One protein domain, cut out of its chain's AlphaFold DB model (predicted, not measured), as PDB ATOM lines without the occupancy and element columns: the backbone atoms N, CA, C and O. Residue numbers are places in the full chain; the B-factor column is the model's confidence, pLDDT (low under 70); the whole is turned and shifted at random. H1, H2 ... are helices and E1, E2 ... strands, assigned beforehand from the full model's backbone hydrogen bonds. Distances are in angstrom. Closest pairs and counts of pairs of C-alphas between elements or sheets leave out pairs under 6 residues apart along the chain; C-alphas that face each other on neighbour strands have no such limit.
ATOM      1  N   ILE A  44      13.068   6.146  -6.437       91.62
ATOM      2  CA  ILE A  44      13.173   5.795  -7.860       91.62
ATOM      3  C   ILE A  44      13.315   4.269  -8.002       91.62
ATOM      4  O   ILE A  44      14.083   3.655  -7.260       91.62
ATOM      5  N   GLY A  45      12.558   3.666  -8.922       93.00
ATOM      6  CA  GLY A  45      12.631   2.236  -9.253       93.00
ATOM      7  C   GLY A  45      13.735   1.918 -10.267       93.00
ATOM      8  O   GLY A  45      14.095   2.776 -11.074       93.00
ATOM      9  N   CYS A  46      14.286   0.703 -10.210       93.88
ATOM     10  CA  CYS A  46      15.304   0.196 -11.137       93.88
ATOM     11  C   CYS A  46      14.684  -0.593 -12.304       93.88
ATOM     12  O   CYS A  46      14.036  -1.608 -12.079       93.88
ATOM     13  N   ASP A  47      14.993  -0.231 -13.550       91.19
ATOM     14  CA  ASP A  47      14.449  -0.857 -14.771       91.19
ATOM     15  C   ASP A  47      15.010  -2.272 -15.076       91.19
ATOM     16  O   ASP A  47      14.826  -2.786 -16.180       91.19
ATOM     17  N   LYS A  48      15.757  -2.895 -14.148       89.88
ATOM     18  CA  LYS A  48      16.298  -4.269 -14.289       89.88
ATOM     19  C   LYS A  48      15.926  -5.215 -13.140       89.88
ATOM     20  O   LYS A  48      15.861  -6.417 -13.375       89.88
ATOM     21  N   CYS A  49      15.696  -4.705 -11.929       91.00
ATOM     22  CA  CYS A  49      15.264  -5.510 -10.775       91.00
ATOM     23  C   CYS A  49      13.944  -5.041 -10.145       91.00
ATOM     24  O   CYS A  49      13.531  -5.608  -9.142       91.00
ATOM     25  N   GLU A  50      13.323  -3.985 -10.683       89.94
ATOM     26  CA  GLU A  50      12.044  -3.380 -10.262       89.94
ATOM     27  C   GLU A  50      11.985  -2.874  -8.798       89.94
ATOM     28  O   GLU A  50      11.031  -2.212  -8.388       89.94
ATOM     29  N   GLU A  51      13.059  -3.068  -8.028       91.69
ATOM     30  CA  GLU A  51      13.225  -2.587  -6.659       91.69
ATOM     31  C   GLU A  51      13.298  -1.051  -6.581       91.69
ATOM     32  O   GLU A  51      13.885  -0.373  -7.433       91.69
ATOM     33  N   TRP A  52      12.708  -0.498  -5.517       92.62
ATOM     34  CA  TRP A  52      12.611   0.938  -5.264       92.62
ATOM     35  C   TRP A  52      13.661   1.425  -4.265       92.62
ATOM     36  O   TRP A  52      13.772   0.914  -3.151       92.62
ATOM     37  N   PHE A  53      14.381   2.486  -4.629       92.69
ATOM     38  CA  PHE A  53      15.475   3.051  -3.840       92.69
ATOM     39  C   PHE A  53      15.181   4.495  -3.437       92.69
ATOM     40  O   PHE A  53      14.837   5.323  -4.281       92.69
ATOM     41  N   HIS A  54      15.379   4.850  -2.162       91.94
ATOM     42  CA  HIS A  54      15.356   6.252  -1.732       91.94
ATOM     43  C   HIS A  54      16.493   7.019  -2.404       91.94
ATOM     44  O   HIS A  54      17.656   6.634  -2.276       91.94
ATOM     45  N   GLY A  55      16.194   8.160  -3.031       85.94
ATOM     46  CA  GLY A  55      17.205   8.962  -3.733       85.94
ATOM     47  C   GLY A  55      18.399   9.343  -2.843       85.94
ATOM     48  O   GLY A  55      19.544   9.314  -3.285       85.94
ATOM     49  N   ASN A  56      18.157   9.576  -1.549       87.81
ATOM     50  CA  ASN A  56      19.204   9.855  -0.558       87.81
ATOM     51  C   ASN A  56      20.162   8.677  -0.289       87.81
ATOM     52  O   ASN A  56      21.298   8.920   0.109       87.81
ATOM     53  N   CYS A  57      19.729   7.426  -0.474       87.12
ATOM     54  CA  CYS A  57      20.553   6.232  -0.240       87.12
ATOM     55  C   CYS A  57      21.454   5.900  -1.438       87.12
ATOM     56  O   CYS A  57      22.522   5.328  -1.252       87.12
ATOM     57  N   ILE A  58      21.058   6.317  -2.645       88.12
ATOM     58  CA  ILE A  58      21.809   6.136  -3.902       88.12
ATOM     59  C   ILE A  58      22.346   7.461  -4.483       88.12
ATOM     60  O   ILE A  58      22.680   7.537  -5.662       88.12
ATOM     61  N   ALA A  59      22.413   8.516  -3.663       86.00
ATOM     62  CA  ALA A  59      22.901   9.860  -4.005       86.00
ATOM     63  C   ALA A  59      22.218  10.561  -5.211       86.00
ATOM     64  O   ALA A  59      22.775  11.495  -5.791       86.00
ATOM     65  N   ILE A  60      20.989  10.172  -5.563       87.50
ATOM     66  CA  ILE A  60      20.191  10.776  -6.639       87.50
ATOM     67  C   ILE A  60      19.189  11.784  -6.066       87.50
ATOM     68  O   ILE A  60      18.264  11.437  -5.334       87.50
ATOM     69  N   THR A  61      19.333  13.055  -6.447       88.44
ATOM     70  CA  THR A  61      18.346  14.093  -6.114       88.44
ATOM     71  C   THR A  61      17.114  14.001  -7.019       88.44
ATOM     72  O   THR A  61      17.196  13.565  -8.169       88.44
ATOM     73  N   GLN A  62      15.966  14.490  -6.543       87.62
ATOM     74  CA  GLN A  62      14.716  14.517  -7.318       87.62
ATOM     75  C   GLN A  62      14.854  15.309  -8.640       87.62
ATOM     76  O   GLN A  62      14.223  14.982  -9.644       87.62
ATOM     77  N   GLU A  63      15.716  16.331  -8.681       85.50
ATOM     78  CA  GLU A  63      16.049  17.087  -9.899       85.50
ATOM     79  C   GLU A  63      16.945  16.313 -10.874       85.50
ATOM     80  O   GLU A  63      16.920  16.546 -12.085       85.50
ATOM     81  N   TYR A  64      17.793  15.419 -10.367       81.88
ATOM     82  CA  TYR A  64      18.597  14.529 -11.198       81.88
ATOM     83  C   TYR A  64      17.710  13.442 -11.815       81.88
ATOM     84  O   TYR A  64      17.682  13.307 -13.037       81.88
ATOM     85  N   ALA A  65      16.872  12.791 -11.004       87.69
ATOM     86  CA  ALA A  65      15.916  11.778 -11.449       87.69
ATOM     87  C   ALA A  65      14.988  12.259 -12.582       87.69
ATOM     88  O   ALA A  65      14.783  11.540 -13.556       87.69
ATOM     89  N   LYS A  66      14.502  13.511 -12.537       86.69
ATOM     90  CA  LYS A  66      13.680  14.102 -13.617       86.69
ATOM     91  C   LYS A  66      14.339  14.032 -15.007       86.69
ATOM     92  O   LYS A  66      13.620  13.906 -16.001       86.69
ATOM     93  N   ARG A  67      15.678  14.090 -15.082       87.50
ATOM     94  CA  ARG A  67      16.479  14.021 -16.325       87.50
ATOM     95  C   ARG A  67      16.779  12.594 -16.788       87.50
ATOM     96  O   ARG A  67      17.120  12.411 -17.953       87.50
ATOM     97  N   ILE A  68      16.646  11.603 -15.911       89.19
ATOM     98  CA  ILE A  68      16.810  10.189 -16.254       89.19
ATOM     99  C   ILE A  68      15.585   9.724 -17.057       89.19
ATOM    100  O   ILE A  68      14.453  10.131 -16.777       89.19
ATOM    101  N   LYS A  69      15.820   8.911 -18.089       88.50
ATOM    102  CA  LYS A  69      14.814   8.141 -18.829       88.50
ATOM    103  C   LYS A  69      14.781   6.690 -18.345       88.50
ATOM    104  O   LYS A  69      13.686   6.200 -18.116       88.50
ATOM    105  N   HIS A  70      15.953   6.066 -18.182       89.31
ATOM    106  CA  HIS A  70      16.088   4.712 -17.640       89.31
ATOM    107  C   HIS A  70      17.129   4.651 -16.525       89.31
ATOM    108  O   HIS A  70      18.235   5.178 -16.691       89.31
ATOM    109  N   PHE A  71      16.774   4.034 -15.397       93.06
ATOM    110  CA  PHE A  71      17.624   3.934 -14.209       93.06
ATOM    111  C   PHE A  71      17.983   2.484 -13.895       93.06
ATOM    112  O   PHE A  71      17.112   1.625 -13.810       93.06
ATOM    113  N   TYR A  72      19.265   2.242 -13.626       92.19
ATOM    114  CA  TYR A  72      19.769   0.958 -13.152       92.19
ATOM    115  C   TYR A  72      20.530   1.176 -11.839       92.19
ATOM    116  O   TYR A  72      21.403   2.048 -11.761       92.19
ATOM    117  N   CYS A  73      20.182   0.408 -10.803       91.19
ATOM    118  CA  CYS A  73      20.841   0.460  -9.498       91.19
ATOM    119  C   CYS A  73      22.288  -0.065  -9.584       91.19
ATOM    120  O   CYS A  73      22.674  -0.672 -10.580       91.19
ATOM    121  N   LEU A  74      23.101   0.173  -8.547       86.06
ATOM    122  CA  LEU A  74      24.511  -0.245  -8.548       86.06
ATOM    123  C   LEU A  74      24.650  -1.759  -8.766       86.06
ATOM    124  O   LEU A  74      25.292  -2.159  -9.726       86.06
ATOM    125  N   MET A  75      23.917  -2.578  -8.005       89.12
ATOM    126  CA  MET A  75      23.971  -4.044  -8.103       89.12
ATOM    127  C   MET A  75      23.669  -4.569  -9.518       89.12
ATOM    128  O   MET A  75      24.384  -5.435 -10.014       89.12
ATOM    129  N   CYS A  76      22.670  -4.015 -10.219       90.19
ATOM    130  CA  CYS A  76      22.402  -4.393 -11.612       90.19
ATOM    131  C   CYS A  76      23.515  -3.956 -12.572       90.19
ATOM    132  O   CYS A  76      23.777  -4.650 -13.544       90.19
ATOM    133  N   ARG A  77      24.166  -2.816 -12.320       86.56
ATOM    134  CA  ARG A  77      25.250  -2.282 -13.163       86.56
ATOM    135  C   ARG A  77      26.600  -2.952 -12.910       86.56
ATOM    136  O   ARG A  77      27.447  -2.944 -13.798       86.56
ATOM    137  N   ASP A  78      26.781  -3.510 -11.719       87.06
ATOM    138  CA  ASP A  78      27.949  -4.301 -11.348       87.06
ATOM    139  C   ASP A  78      27.808  -5.748 -11.868       87.06
ATOM    140  O   ASP A  78      28.786  -6.298 -12.371       87.06
ATOM    141  N   LYS A  79      26.591  -6.331 -11.858       87.81
ATOM    142  CA  LYS A  79      26.307  -7.639 -12.492       87.81
ATOM    143  C   LYS A  79      26.234  -7.568 -14.034       87.81
ATOM    144  O   LYS A  79      26.733  -8.474 -14.692       87.81
ATOM    145  N   ASP A  80      25.706  -6.487 -14.625       86.06
ATOM    146  CA  ASP A  80      25.712  -6.229 -16.081       86.06
ATOM    147  C   ASP A  80      26.415  -4.891 -16.433       86.06
ATOM    148  O   ASP A  80      25.761  -3.840 -16.498       86.06
ATOM    149  N   PRO A  81      27.720  -4.890 -16.776       83.38
ATOM    150  CA  PRO A  81      28.461  -3.669 -17.135       83.38
ATOM    151  C   PRO A  81      27.953  -2.919 -18.383       83.38
ATOM    152  O   PRO A  81      28.392  -1.802 -18.662       83.38
ATOM    153  N   SER A  82      27.038  -3.518 -19.152       84.38
ATOM    154  CA  SER A  82      26.353  -2.900 -20.294       84.38
ATOM    155  C   SER A  82      25.201  -1.965 -19.888       84.38
ATOM    156  O   SER A  82      24.753  -1.160 -20.709       84.38
ATOM    157  N   LEU A  83      24.730  -2.024 -18.636       86.62
ATOM    158  CA  LEU A  83      23.635  -1.188 -18.140       86.62
ATOM    159  C   LEU A  83      24.125   0.222 -17.773       86.62
ATOM    160  O   LEU A  83      24.635   0.498 -16.684       86.62
ATOM    161  N   ALA A  84      23.929   1.161 -18.696       83.81
ATOM    162  CA  ALA A  84      24.177   2.585 -18.485       83.81
ATOM    163  C   ALA A  84      22.871   3.345 -18.198       83.81
ATOM    164  O   ALA A  84      21.841   3.085 -18.814       83.81
ATOM    165  N   ILE A  85      22.915   4.327 -17.289       87.56
ATOM    166  CA  ILE A  85      21.774   5.221 -17.022       87.56
ATOM    167  C   ILE A  85      21.500   6.056 -18.281       87.56
ATOM    168  O   ILE A  85      22.375   6.794 -18.739       87.56
ATOM    169  N   ILE A  86      20.288   5.954 -18.830       88.50
ATOM    170  CA  ILE A  86      19.882   6.656 -20.056       88.50
ATOM    171  C   ILE A  86      19.166   7.948 -19.665       88.50
ATOM    172  O   ILE A  86      18.265   7.925 -18.828       88.50
ATOM    173  N   TYR A  87      19.524   9.071 -20.284       90.00
ATOM    174  CA  TYR A  87      18.946  10.392 -20.003       90.00
ATOM    175  C   TYR A  87      17.937  10.822 -21.079       90.00
ATOM    176  O   TYR A  87      17.810  10.195 -22.129       90.00
ATOM    177  N   LYS A  88      17.182  11.889 -20.805       86.06
ATOM    178  CA  LYS A  88      16.222  12.490 -21.744       86.06
ATOM    179  C   LYS A  88      16.913  13.549 -22.614       86.06
ATOM    180  O   LYS A  88      17.414  14.544 -22.089       86.06
TER     181      LYS A  88
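What this domain is: This is residues 44 to 88 of the 508 residues of the protein "CXXC-type zinc finger protein 1" of Medioppia subpectinata (UniProt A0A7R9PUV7). This small domain has little regular structure: it is mostly loops, with short helices H1 and H2 near opposite ends of its longest axis. Two short antiparallel pairings, E1 with residues 44 to 45 and E2 with residues 86 to 87, lie between those ends. The printed part has 45 residues, of which the named elements, in the order E1, H1, E2, H2, hold only 16; the class is mixed. It is compact, with a radius of gyration of the C-alphas of 9.9 A, and spans 26 by 22 by 16 A.

Where its parts are: E1 is residues 52 to 54, from C-alpha 52 at (12.611, 0.938, -5.264). H1 is residues 62 to 65, and E2 is residues 68 to 70. H2, residues 74 to 79, is 8.6 A long and ends at C-alpha 79 at (26.307, -7.639, -12.492).

How they stand to each other: Residues 52 to 53 of E1 pair with residues 44 to 45. E1 and E2 pair with no named strand and are apart. H1 and E2 meet only through their link, which is tight. H1 and H2 are apart. In H2 every O i to N i+4 pair is within hydrogen-bond range; H1 is too short for such a pair.

The domain as a whole: The C-alphas of Glu 63 and Lys 79, the two farthest apart, are 26.9 A apart. The printed part has no cut, no link is long, and no printed residue is under 70 in pLDDT.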